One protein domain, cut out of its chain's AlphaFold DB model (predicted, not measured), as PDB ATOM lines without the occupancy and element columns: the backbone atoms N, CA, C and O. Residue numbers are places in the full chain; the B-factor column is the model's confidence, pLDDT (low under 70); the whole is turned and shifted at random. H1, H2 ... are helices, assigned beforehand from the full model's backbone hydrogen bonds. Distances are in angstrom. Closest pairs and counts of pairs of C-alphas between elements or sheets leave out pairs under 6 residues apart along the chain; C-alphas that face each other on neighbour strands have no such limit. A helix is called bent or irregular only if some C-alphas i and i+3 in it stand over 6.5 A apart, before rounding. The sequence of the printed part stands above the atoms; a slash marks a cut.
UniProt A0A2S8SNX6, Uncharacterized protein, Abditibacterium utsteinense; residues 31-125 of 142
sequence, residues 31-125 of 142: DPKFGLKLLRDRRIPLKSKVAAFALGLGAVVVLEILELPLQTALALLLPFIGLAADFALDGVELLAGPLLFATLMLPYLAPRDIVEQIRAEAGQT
ATOM      1  N   ASP A  31      14.313   7.765  92.939       80.94
ATOM      2  CA  ASP A  31      14.533   6.323  93.054       80.94
ATOM      3  C   ASP A  31      13.267   5.562  92.608       80.94
ATOM      4  O   ASP A  31      12.352   5.341  93.413       80.94
ATOM      5  N   PRO A  32      13.186   5.132  91.333       81.88
ATOM      6  CA  PRO A  32      12.027   4.403  90.825       81.88
ATOM      7  C   PRO A  32      11.851   3.036  91.499       81.88
ATOM      8  O   PRO A  32      10.728   2.531  91.575       81.88
ATOM      9  N   LYS A  33      12.921   2.428  92.037       85.44
ATOM     10  CA  LYS A  33      12.813   1.158  92.772       85.44
ATOM     11  C   LYS A  33      12.097   1.377  94.099       85.44
ATOM     12  O   LYS A  33      11.202   0.602  94.443       85.44
ATOM     13  N   PHE A  34      12.449   2.444  94.813       86.19
ATOM     14  CA  PHE A  34      11.756   2.847  96.035       86.19
ATOM     15  C   PHE A  34      10.298   3.232  95.758       86.19
ATOM     16  O   PHE A  34       9.394   2.754  96.440       86.19
ATOM     17  N   GLY A  35      10.051   3.999  94.696       87.62
ATOM     18  CA  GLY A  35       8.707   4.320  94.218       87.62
ATOM     19  C   GLY A  35       7.834   3.090  93.952       87.62
ATOM     20  O   GLY A  35       6.686   3.011  94.397       87.62
ATOM     21  N   LEU A  36       8.395   2.078  93.287       89.44
ATOM     22  CA  LEU A  36       7.712   0.807  93.043       89.44
ATOM     23  C   LEU A  36       7.466   0.017  94.338       89.44
ATOM     24  O   LEU A  36       6.413  -0.610  94.483       89.44
ATOM     25  N   LYS A  37       8.405   0.060  95.292       89.50
ATOM     26  CA  LYS A  37       8.225  -0.530  96.628       89.50
ATOM     27  C   LYS A  37       7.046   0.127  97.355       89.50
ATOM     28  O   LYS A  37       6.190  -0.592  97.861       89.50
ATOM     29  N   LEU A  38       6.940   1.458  97.325       90.25
ATOM     30  CA  LEU A  38       5.807   2.196  97.898       90.25
ATOM     31  C   LEU A  38       4.475   1.850  97.219       90.25
ATOM     32  O   LEU A  38       3.463   1.674  97.896       90.25
ATOM     33  N   LEU A  39       4.458   1.699  95.889       91.19
ATOM     34  CA  LEU A  39       3.246   1.301  95.162       91.19
ATOM     35  C   LEU A  39       2.729  -0.067  95.616       91.19
ATOM     36  O   LEU A  39       1.517  -0.272  95.713       91.19
ATOM     37  N   ARG A  40       3.640  -0.994  95.920       92.12
ATOM     38  CA  ARG A  40       3.313  -2.349  96.380       92.12
ATOM     39  C   ARG A  40       2.992  -2.421  97.875       92.12
ATOM     40  O   ARG A  40       2.277  -3.333  98.279       92.12
ATOM     41  N   ASP A  41       3.466  -1.477  98.685       91.94
ATOM     42  CA  ASP A  41       3.244  -1.491 100.133       91.94
ATOM     43  C   ASP A  41       1.764  -1.227 100.481       91.94
ATOM     44  O   ASP A  41       1.132  -0.291  99.978       91.94
ATOM     45  N   ARG A  42       1.185  -2.078 101.337       92.75
ATOM     46  CA  ARG A  42      -0.228  -2.017 101.750       92.75
ATOM     47  C   ARG A  42      -0.503  -0.896 102.759       92.75
ATOM     48  O   ARG A  42      -1.652  -0.483 102.886       92.75
ATOM     49  N   ARG A  43       0.528  -0.393 103.446       92.50
ATOM     50  CA  ARG A  43       0.430   0.719 104.406       92.50
ATOM     51  C   ARG A  43       0.124   2.051 103.720       92.50
ATOM     52  O   ARG A  43      -0.437   2.946 104.341       92.50
ATOM     53  N   ILE A  44       0.465   2.185 102.436       92.31
ATOM     54  CA  ILE A  44       0.234   3.413 101.673       92.31
ATOM     55  C   ILE A  44      -1.257   3.542 101.316       92.31
ATOM     56  O   ILE A  44      -1.803   2.638 100.670       92.31
ATOM     57  N   PRO A  45      -1.917   4.667 101.661       93.00
ATOM     58  CA  PRO A  45      -3.329   4.879 101.367       93.00
ATOM     59  C   PRO A  45      -3.642   4.777  99.873       93.00
ATOM     60  O   PRO A  45      -2.931   5.331  99.032       93.00
ATOM     61  N   LEU A  46      -4.774   4.147  99.542       93.69
ATOM     62  CA  LEU A  46      -5.225   4.008  98.153       93.69
ATOM     63  C   LEU A  46      -5.389   5.371  97.463       93.69
ATOM     64  O   LEU A  46      -5.053   5.503  96.291       93.69
ATOM     65  N   LYS A  47      -5.827   6.399  98.204       93.06
ATOM     66  CA  LYS A  47      -5.992   7.770  97.691       93.06
ATOM     67  C   LYS A  47      -4.689   8.336  97.115       93.06
ATOM     68  O   LYS A  47      -4.711   8.879  96.018       93.06
ATOM     69  N   SER A  48      -3.558   8.154  97.803       91.56
ATOM     70  CA  SER A  48      -2.247   8.622  97.325       91.56
ATOM     71  C   SER A  48      -1.795   7.867  96.074       91.56
ATOM     72  O   SER A  48      -1.240   8.472  95.164       91.56
ATOM     73  N   LYS A  49      -2.081   6.560  95.988       92.62
ATOM     74  CA  LYS A  49      -1.773   5.754  94.794       92.62
ATOM     75  C   LYS A  49      -2.594   6.209  93.592       92.62
ATOM     76  O   LYS A  49      -2.032   6.440  92.529       92.62
ATOM     77  N   VAL A  50      -3.904   6.381  93.775       95.44
ATOM     78  CA  VAL A  50      -4.806   6.865  92.720       95.44
ATOM     79  C   VAL A  50      -4.398   8.263  92.263       95.44
ATOM     80  O   VAL A  50      -4.314   8.491  91.065       95.44
ATOM     81  N   ALA A  51      -4.071   9.175  93.185       93.44
ATOM     82  CA  ALA A  51      -3.582  10.507  92.835       93.44
ATOM     83  C   ALA A  51      -2.271  10.453  92.029       93.44
ATOM     84  O   ALA A  51      -2.140  11.152  91.028       93.44
ATOM     85  N   ALA A  52      -1.329   9.587  92.418       91.81
ATOM     86  CA  ALA A  52      -0.073   9.403  91.694       91.81
ATOM     87  C   ALA A  52      -0.299   8.871  90.268       91.81
ATOM     88  O   ALA A  52       0.297   9.381  89.324       91.81
ATOM     89  N   PHE A  53      -1.199   7.895  90.099       93.50
ATOM     90  CA  PHE A  53      -1.583   7.392  88.776       93.50
ATOM     91  C   PHE A  53      -2.341   8.428  87.947       93.50
ATOM     92  O   PHE A  53      -2.080   8.537  86.757       93.50
ATOM     93  N   ALA A  54      -3.241   9.203  88.553       94.44
ATOM     94  CA  ALA A  54      -3.985  10.248  87.855       94.44
ATOM     95  C   ALA A  54      -3.053  11.351  87.335       94.44
ATOM     96  O   ALA A  54      -3.190  11.777  86.193       94.44
ATOM     97  N   LEU A  55      -2.070  11.767  88.140       92.06
ATOM     98  CA  LEU A  55      -1.039  12.709  87.702       92.06
ATOM     99  C   LEU A  55      -0.155  12.114  86.607       92.06
ATOM    100  O   LEU A  55       0.157  12.806  85.644       92.06
ATOM    101  N   GLY A  56       0.208  10.834  86.721       91.56
ATOM    102  CA  GLY A  56       0.970  10.150  85.680       91.56
ATOM    103  C   GLY A  56       0.214  10.029  84.362       91.56
ATOM    104  O   GLY A  56       0.782  10.293  83.311       91.56
ATOM    105  N   LEU A  57      -1.077   9.706  84.415       92.38
ATOM    106  CA  LEU A  57      -1.938   9.666  83.238       92.38
ATOM    107  C   LEU A  57      -2.091  11.057  82.621       92.38
ATOM    108  O   LEU A  57      -1.951  11.204  81.414       92.38
ATOM    109  N   GLY A  58      -2.311  12.085  83.443       92.62
ATOM    110  CA  GLY A  58      -2.369  13.467  82.974       92.62
ATOM    111  C   GLY A  58      -1.072  13.913  82.296       92.62
ATOM    112  O   GLY A  58      -1.124  14.561  81.256       92.62
ATOM    113  N   ALA A  59       0.086  13.527  82.841       91.25
ATOM    114  CA  ALA A  59       1.380  13.823  82.235       91.25
ATOM    115  C   ALA A  59       1.540  13.154  80.862       91.25
ATOM    116  O   ALA A  59       1.944  13.822  79.918       91.25
ATOM    117  N   VAL A  60       1.169  11.875  80.738       91.06
ATOM    118  CA  VAL A  60       1.216  11.148  79.458       91.06
ATOM    119  C   VAL A  60       0.278  11.765  78.427       91.06
ATOM    120  O   VAL A  60       0.704  12.014  77.313       91.06
ATOM    121  N   VAL A  61      -0.954  12.121  78.801       91.94
ATOM    122  CA  VAL A  61      -1.895  12.788  77.879       91.94
ATOM    123  C   VAL A  61      -1.324  14.106  77.350       91.94
ATOM    124  O   VAL A  61      -1.470  14.419  76.172       91.94
ATOM    125  N   VAL A  62      -0.667  14.893  78.206       91.94
ATOM    126  CA  VAL A  62      -0.011  16.133  77.769       91.94
ATOM    127  C   VAL A  62       1.142  15.834  76.810       91.94
ATOM    128  O   VAL A  62       1.282  16.542  75.817       91.94
ATOM    129  N   LEU A  63       1.943  14.800  77.084       89.12
ATOM    130  CA  LEU A  63       3.030  14.381  76.196       89.12
ATOM    131  C   LEU A  63       2.496  13.907  74.840       89.12
ATOM    132  O   LEU A  63       2.954  14.423  73.829       89.12
ATOM    133  N   GLU A  64       1.463  13.065  74.804       87.25
ATOM    134  CA  GLU A  64       0.853  12.609  73.548       87.25
ATOM    135  C   GLU A  64       0.342  13.776  72.697       87.25
ATOM    136  O   GLU A  64       0.608  13.846  71.498       87.25
ATOM    137  N   ILE A  65      -0.328  14.761  73.307       89.88
ATOM    138  CA  ILE A  65      -0.774  15.966  72.586       89.88
ATOM    139  C   ILE A  65       0.417  16.706  71.956       89.88
ATOM    140  O   ILE A  65       0.295  17.266  70.863       89.88
ATOM    141  N   LEU A  66       1.563  16.722  72.639       89.00
ATOM    142  CA  LEU A  66       2.795  17.337  72.150       89.00
ATOM    143  C   LEU A  66       3.489  16.500  71.065       89.00
ATOM    144  O   LEU A  66       4.240  17.067  70.269       89.00
ATOM    145  N   GLU A  67       3.238  15.194  71.010       86.81
ATOM    146  CA  GLU A  67       3.809  14.268  70.029       86.81
ATOM    147  C   GLU A  67       3.011  14.207  68.719       86.81
ATOM    148  O   GLU A  67       3.614  13.999  67.661       86.81
ATOM    149  N   LEU A  68       1.709  14.532  68.738       85.44
ATOM    150  CA  LEU A  68       0.843  14.591  67.545       85.44
ATOM    151  C   LEU A  68       1.468  15.294  66.318       85.44
ATOM    152  O   LEU A  68       1.326  14.781  65.200       85.44
ATOM    153  N   PRO A  69       2.165  16.447  66.438       83.81
ATOM    154  CA  PRO A  69       2.799  17.097  65.291       83.81
ATOM    155  C   PRO A  69       3.910  16.245  64.665       83.81
ATOM    156  O   PRO A  69       4.032  16.178  63.440       83.81
ATOM    157  N   LEU A  70       4.714  15.582  65.501       84.06
ATOM    158  CA  LEU A  70       5.805  14.717  65.063       84.06
ATOM    159  C   LEU A  70       5.260  13.426  64.439       84.06
ATOM    160  O   LEU A  70       5.707  13.025  63.364       84.06
ATOM    161  N   GLN A  71       4.253  12.833  65.075       82.75
ATOM    162  CA  GLN A  71       3.518  11.664  64.599       82.75
ATOM    163  C   GLN A  71       2.903  11.917  63.218       82.75
ATOM    164  O   GLN A  71       3.110  11.139  62.287       82.75
ATOM    165  N   THR A  72       2.256  13.072  63.028       83.56
ATOM    166  CA  THR A  72       1.689  13.482  61.731       83.56
ATOM    167  C   THR A  72       2.767  13.591  60.645       83.56
ATOM    168  O   THR A  72       2.565  13.132  59.519       83.56
ATOM    169  N   ALA A  73       3.936  14.154  60.970       83.56
ATOM    170  CA  ALA A  73       5.052  14.255  60.028       83.56
ATOM    171  C   ALA A  73       5.628  12.875  59.649       83.56
ATOM    172  O   ALA A  73       5.925  12.627  58.479       83.56
ATOM    173  N   LEU A  74       5.753  11.960  60.615       79.38
ATOM    174  CA  LEU A  74       6.227  10.589  60.392       79.38
ATOM    175  C   LEU A  74       5.231   9.752  59.584       79.38
ATOM    176  O   LEU A  74       5.640   9.038  58.667       79.38
ATOM    177  N   ALA A  75       3.936   9.876  59.876       81.00
ATOM    178  CA  ALA A  75       2.869   9.196  59.148       81.00
ATOM    179  C   ALA A  75       2.822   9.614  57.669       81.00
ATOM    180  O   ALA A  75       2.565   8.779  56.801       81.00
ATOM    181  N   LEU A  76       3.142  10.878  57.361       82.62
ATOM    182  CA  LEU A  76       3.271  11.363  55.983       82.62
ATOM    183  C   LEU A  76       4.453  10.707  55.239       82.62
ATOM    184  O   LEU A  76       4.369  10.463  54.036       82.62
ATOM    185  N   LEU A  77       5.557  10.426  55.941       83.06
ATOM    186  CA  LEU A  77       6.797   9.901  55.353       83.06
ATOM    187  C   LEU A  77       6.814   8.367  55.233       83.06
ATOM    188  O   LEU A  77       7.383   7.840  54.277       83.06
ATOM    189  N   LEU A  78       6.209   7.640  56.178       84.56
ATOM    190  CA  LEU A  78       6.146   6.171  56.195       84.56
ATOM    191  C   LEU A  78       4.738   5.681  56.586       84.56
ATOM    192  O   LEU A  78       4.541   5.219  57.707       84.56
ATOM    193  N   PRO A  79       3.755   5.693  55.674       73.25
ATOM    194  CA  PRO A  79       2.343   5.521  56.032       73.25
ATOM    195  C   PRO A  79       1.993   4.164  56.666       73.25
ATOM    196  O   PRO A  79       1.221   4.113  57.616       73.25
ATOM    197  N   PHE A  80       2.574   3.054  56.196       74.62
ATOM    198  CA  PHE A  80       2.229   1.717  56.711       74.62
ATOM    199  C   PHE A  80       3.073   1.281  57.915       74.62
ATOM    200  O   PHE A  80       2.560   0.654  58.839       74.62
ATOM    201  N   ILE A  81       4.372   1.591  57.907       75.88
ATOM    202  CA  ILE A  81       5.285   1.231  59.004       75.88
ATOM    203  C   ILE A  81       5.138   2.217  60.164       75.88
ATOM    204  O   ILE A  81       5.171   1.791  61.313       75.88
ATOM    205  N   GLY A  82       4.938   3.502  59.856       72.19
ATOM    206  CA  GLY A  82       4.676   4.552  60.832       72.19
ATOM    207  C   GLY A  82       3.450   4.206  61.655       72.19
ATOM    208  O   GLY A  82       3.593   3.977  62.843       72.19
ATOM    209  N   LEU A  83       2.296   4.002  61.016       75.38
ATOM    210  CA  LEU A  83       1.035   3.750  61.720       75.38
ATOM    211  C   LEU A  83       1.078   2.512  62.637       75.38
ATOM    212  O   LEU A  83       0.586   2.555  63.756       75.38
ATOM    213  N   ALA A  84       1.694   1.406  62.209       78.81
ATOM    214  CA  ALA A  84       1.785   0.209  63.051       78.81
ATOM    215  C   ALA A  84       2.764   0.363  64.231       78.81
ATOM    216  O   ALA A  84       2.509  -0.173  65.311       78.81
ATOM    217  N   ALA A  85       3.895   1.046  64.024       76.12
ATOM    218  CA  ALA A  85       4.866   1.301  65.088       76.12
ATOM    219  C   ALA A  85       4.306   2.278  66.126       76.12
ATOM    220  O   ALA A  85       4.461   2.052  67.317       76.12
ATOM    221  N   ASP A  86       3.614   3.299  65.651       77.50
ATOM    222  CA  ASP A  86       2.947   4.349  66.410       77.50
ATOM    223  C   ASP A  86       1.887   3.774  67.363       77.50
ATOM    224  O   ASP A  86       2.062   3.819  68.574       77.50
ATOM    225  N   PHE A  87       0.918   3.006  66.845       80.56
ATOM    226  CA  PHE A  87      -0.071   2.309  67.682       80.56
ATOM    227  C   PHE A  87       0.545   1.397  68.756       80.56
ATOM    228  O   PHE A  87      -0.005   1.245  69.849       80.56
ATOM    229  N   ALA A  88       1.657   0.729  68.438       83.69
ATOM    230  CA  ALA A  88       2.325  -0.158  69.384       83.69
ATOM    231  C   ALA A  88       3.086   0.620  70.467       83.69
ATOM    232  O   ALA A  88       3.108   0.182  71.619       83.69
ATOM    233  N   LEU A  89       3.723   1.734  70.103       82.75
ATOM    234  CA  LEU A  89       4.464   2.588  71.025       82.75
ATOM    235  C   LEU A  89       3.508   3.358  71.939       82.75
ATOM    236  O   LEU A  89       3.665   3.238  73.154       82.75
ATOM    237  N   ASP A  90       2.462   3.975  71.389       83.88
ATOM    238  CA  ASP A  90       1.420   4.692  72.138       83.88
ATOM    239  C   ASP A  90       0.756   3.767  73.166       83.88
ATOM    240  O   ASP A  90       0.624   4.088  74.346       83.88
ATOM    241  N   GLY A  91       0.413   2.537  72.763       84.62
ATOM    242  CA  GLY A  91      -0.182   1.557  73.673       84.62
ATOM    243  C   GLY A  91       0.737   1.166  74.838       84.62
ATOM    244  O   GLY A  91       0.269   0.947  75.959       84.62
ATOM    245  N   VAL A  92       2.050   1.075  74.600       88.94
ATOM    246  CA  VAL A  92       3.029   0.807  75.664       88.94
ATOM    247  C   VAL A  92       3.211   2.035  76.547       88.94
ATOM    248  O   VAL A  92       3.277   1.885  77.767       88.94
ATOM    249  N   GLU A  93       3.278   3.226  75.968       86.81
ATOM    250  CA  GLU A  93       3.440   4.483  76.688       86.81
ATOM    251  C   GLU A  93       2.248   4.787  77.594       86.81
ATOM    252  O   GLU A  93       2.437   5.071  78.778       86.81
ATOM    253  N   LEU A  94       1.027   4.587  77.104       87.94
ATOM    254  CA  LEU A  94      -0.197   4.766  77.878       87.94
ATOM    255  C   LEU A  94      -0.246   3.870  79.127       87.94
ATOM    256  O   LEU A  94      -0.862   4.225  80.132       87.94
ATOM    257  N   LEU A  95       0.418   2.710  79.101       88.50
ATOM    258  CA  LEU A  95       0.495   1.790  80.241       88.50
ATOM    259  C   LEU A  95       1.726   2.040  81.124       88.50
ATOM    260  O   LEU A  95       1.631   2.052  82.355       88.50
ATOM    261  N   ALA A  96       2.895   2.210  80.511       89.50
ATOM    262  CA  ALA A  96       4.170   2.340  81.206       89.50
ATOM    263  C   ALA A  96       4.379   3.749  81.769       89.50
ATOM    264  O   ALA A  96       4.904   3.890  82.874       89.50
ATOM    265  N   GLY A  97       3.948   4.778  81.046       89.56
ATOM    266  CA  GLY A  97       4.082   6.180  81.414       89.56
ATOM    267  C   GLY A  97       3.407   6.502  82.747       89.56
ATOM    268  O   GLY A  97       4.104   6.932  83.672       89.56
ATOM    269  N   PRO A  98       2.108   6.200  82.947       91.44
ATOM    270  CA  PRO A  98       1.446   6.488  84.215       91.44
ATOM    271  C   PRO A  98       2.043   5.687  85.370       91.44
ATOM    272  O   PRO A  98       2.132   6.197  86.484       91.44
ATOM    273  N   LEU A  99       2.500   4.457  85.114       91.81
ATOM    274  CA  LEU A  99       3.183   3.637  86.110       91.81
ATOM    275  C   LEU A  99       4.519   4.258  86.530       91.81
ATOM    276  O   LEU A  99       4.790   4.371  87.725       91.81
ATOM    277  N   LEU A 100       5.344   4.684  85.571       89.50
ATOM    278  CA  LEU A 100       6.614   5.347  85.849       89.50
ATOM    279  C   LEU A 100       6.381   6.642  86.622       89.50
ATOM    280  O   LEU A 100       6.943   6.811  87.705       89.50
ATOM    281  N   PHE A 101       5.489   7.511  86.155       90.00
ATOM    282  CA  PHE A 101       5.162   8.738  86.876       90.00
ATOM    283  C   PHE A 101       4.610   8.459  88.274       90.00
ATOM    284  O   PHE A 101       5.035   9.104  89.232       90.00
ATOM    285  N   ALA A 102       3.740   7.459  88.433       90.06
ATOM    286  CA  ALA A 102       3.236   7.069  89.741       90.06
ATOM    287  C   ALA A 102       4.371   6.629  90.676       90.06
ATOM    288  O   ALA A 102       4.389   7.050  91.829       90.06
ATOM    289  N   THR A 103       5.352   5.848  90.200       90.19
ATOM    290  CA  THR A 103       6.515   5.468  91.027       90.19
ATOM    291  C   THR A 103       7.316   6.692  91.477       90.19
ATOM    292  O   THR A 103       7.748   6.747  92.624       90.19
ATOM    293  N   LEU A 104       7.474   7.694  90.613       89.75
ATOM    294  CA  LEU A 104       8.255   8.892  90.921       89.75
ATOM    295  C   LEU A 104       7.500   9.870  91.827       89.75
ATOM    296  O   LEU A 104       8.112  10.519  92.669       89.75
ATOM    297  N   MET A 105       6.179   9.969  91.683       88.12
ATOM    298  CA  MET A 105       5.341  10.911  92.430       88.12
ATOM    299  C   MET A 105       4.896  10.381  93.792       88.12
ATOM    300  O   MET A 105       4.700  11.158  94.727       88.12
ATOM    301  N   LEU A 106       4.757   9.062  93.947       89.31
ATOM    302  CA  LEU A 106       4.231   8.469  95.176       89.31
ATOM    303  C   LEU A 106       5.024   8.809  96.458       89.31
ATOM    304  O   LEU A 106       4.366   9.045  97.472       89.31
ATOM    305  N   PRO A 107       6.372   8.912  96.462       88.81
ATOM    306  CA  PRO A 107       7.127   9.376  97.630       88.81
ATOM    307  C   PRO A 107       6.713  10.762  98.142       88.81
ATOM    308  O   PRO A 107       6.886  11.045  99.325       88.81
ATOM    309  N   TYR A 108       6.179  11.618  97.266       88.31
ATOM    310  CA  TYR A 108       5.782  12.989  97.591       88.31
ATOM    311  C   TYR A 108       4.303  13.108  97.985       88.31
ATOM    312  O   TYR A 108       3.929  14.043  98.687       88.31
ATOM    313  N   LEU A 109       3.463  12.167  97.536       88.56
ATOM    314  CA  LEU A 109       2.010  12.166  97.760       88.56
ATOM    315  C   LEU A 109       1.565  11.257  98.913       88.56
ATOM    316  O   LEU A 109       0.435  11.360  99.397       88.56
ATOM    317  N   ALA A 110       2.407  10.308  99.313       89.94
ATOM    318  CA  ALA A 110       2.140   9.435 100.443       89.94
ATOM    319  C   ALA A 110       2.445  10.131 101.788       89.94
ATOM    320  O   ALA A 110       3.266  11.049 101.833       89.94
ATOM    321  N   PRO A 111       1.817   9.694 102.898       90.56
ATOM    322  CA  PRO A 111       2.133  10.206 104.231       90.56
ATOM    323  C   PRO A 111       3.623  10.049 104.557       90.56
ATOM    324  O   PRO A 111       4.169   8.949 104.434       90.56
ATOM    325  N   ARG A 112       4.266  11.143 104.985       88.44
ATOM    326  CA  ARG A 112       5.723  11.204 105.191       88.44
ATOM    327  C   ARG A 112       6.216  10.176 106.202       88.44
ATOM    328  O   ARG A 112       7.163   9.465 105.895       88.44
ATOM    329  N   ASP A 113       5.509  10.014 107.317       89.56
ATOM    330  CA  ASP A 113       5.879   9.075 108.385       89.56
ATOM    331  C   ASP A 113       6.016   7.633 107.862       89.56
ATOM    332  O   ASP A 113       6.963   6.919 108.187       89.56
ATOM    333  N   ILE A 114       5.103   7.213 106.976       89.25
ATOM    334  CA  ILE A 114       5.111   5.874 106.370       89.25
ATOM    335  C   ILE A 114       6.255   5.752 105.357       89.25
ATOM    336  O   ILE A 114       6.936   4.729 105.298       89.25
ATOM    337  N   VAL A 115       6.483   6.791 104.549       89.38
ATOM    338  CA  VAL A 115       7.573   6.818 103.564       89.38
ATOM    339  C   VAL A 115       8.934   6.744 104.258       89.38
ATOM    340  O   VAL A 115       9.798   5.981 103.826       89.38
ATOM    341  N   GLU A 116       9.126   7.499 105.338       88.69
ATOM    342  CA  GLU A 116      10.349   7.503 106.144       88.69
ATOM    343  C   GLU A 116      10.571   6.159 106.836       88.69
ATOM    344  O   GLU A 116      11.677   5.619 106.765       88.69
ATOM    345  N   GLN A 117       9.518   5.553 107.395       89.00
ATOM    346  CA  GLN A 117       9.581   4.202 107.953       89.00
ATOM    347  C   GLN A 117      10.040   3.174 106.904       89.00
ATOM    348  O   GLN A 117      10.998   2.434 107.131       89.00
ATOM    349  N   ILE A 118       9.417   3.157 105.721       87.75
ATOM    350  CA  ILE A 118       9.763   2.222 104.634       87.75
ATOM    351  C   ILE A 118      11.185   2.466 104.109       87.75
ATOM    352  O   ILE A 118      11.869   1.525 103.684       87.75
ATOM    353  N   ARG A 119      11.641   3.725 104.115       86.62
ATOM    354  CA  ARG A 119      13.001   4.112 103.722       86.62
ATOM    355  C   ARG A 119      14.033   3.632 104.740       86.62
ATOM    356  O   ARG A 119      15.054   3.087 104.329       86.62
ATOM    357  N   ALA A 120      13.757   3.769 106.035       85.50
ATOM    358  CA  ALA A 120      14.612   3.244 107.097       85.50
ATOM    359  C   ALA A 120      14.723   1.711 107.024       85.50
ATOM    360  O   ALA A 120      15.830   1.178 107.036       85.50
ATOM    361  N   GLU A 121      13.602   1.007 106.823       82.94
ATOM    362  CA  GLU A 121      13.580  -0.447 106.592       82.94
ATOM    363  C   GLU A 121      14.416  -0.844 105.359       82.94
ATOM    364  O   GLU A 121      15.114  -1.857 105.362       82.94
ATOM    365  N   ALA A 122      14.369  -0.044 104.285       76.56
ATOM    366  CA  ALA A 122      15.169  -0.281 103.085       76.56
ATOM    367  C   ALA A 122      16.674  -0.075 103.331       76.56
ATOM    368  O   ALA A 122      17.469  -0.886 102.864       76.56
ATOM    369  N   GLY A 123      17.058   0.959 104.086       69.69
ATOM    370  CA  GLY A 123      18.454   1.231 104.444       69.69
ATOM    371  C   GLY A 123      19.052   0.209 105.417       69.69
ATOM    372  O   GLY A 123      20.244  -0.067 105.357       69.69
ATOM    373  N   GLN A 124      18.230  -0.410 106.269       61.44
ATOM    374  CA  GLN A 124      18.651  -1.485 107.178       61.44
ATOM    375  C   GLN A 124      18.851  -2.840 106.478       61.44
ATOM    376  O   GLN A 124      19.461  -3.743 107.047       61.44
ATOM    377  N   THR A 125      18.342  -2.993 105.252       57.16
ATOM    378  CA  THR A 125      18.372  -4.263 104.511       57.16
ATOM    379  C   THR A 125      19.678  -4.470 103.712       57.16
ATOM    380  O   THR A 125      19.864  -5.544 103.141       57.16
TER     381      THR A 125
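Overview. This is residues 31 to 125 of the 142 residues of an uncharacterized protein of Abditibacterium utsteinense (UniProt A0A2S8SNX6). Bent H2 and long H3 form a helical hairpin, with short H1 and H4 set crosswise near its open end. The printed part has 95 residues with four named helices, H1 to H4, all helix: a loose rod, radius of gyration of the C-alphas 17.4 A, spanning 54 by 25 by 16 A.

Along the chain. H1, residues 32 to 40, begins at C-alpha 32 (12.027, 4.403, 90.825). H2, residues 46 to 77, one helix by its hydrogen bonds, is bent, C-alphas 66 and 69 being 6.9 A apart: H2a, 46 to 66, spans 30.3 A; H2b is 69 to 77. H3, 79 to 109, 42.3 A, is only just irregular, C-alphas 104 and 107 being 6.8 A apart. H4, 112 to 124, ends at C-alpha 124 (18.651, -1.485, 107.178).

Arrangement. H2a touches H3, closest C-alphas Gly 56 and Pro 98, 4.0 A. H2b and H3 form a hairpin, closest C-alphas Ala 75 and Gly 82, 5.3 A. H1 touches H3 residues 100 to 107 alone, about perpendicular at 76 degrees, closest C-alphas Gly 35 and Thr 103, 4.0 A. H1 and H4 only just touch, with 3 pairs of C-alphas within 8 A. Every O i to N i+4 pair is within hydrogen-bond range in H1, H2a, H2b and H4; 20 of 27 in H3.

Size, cuts and confidence. The printed part has no cut. Residues 123 to 125 have pLDDT under 70.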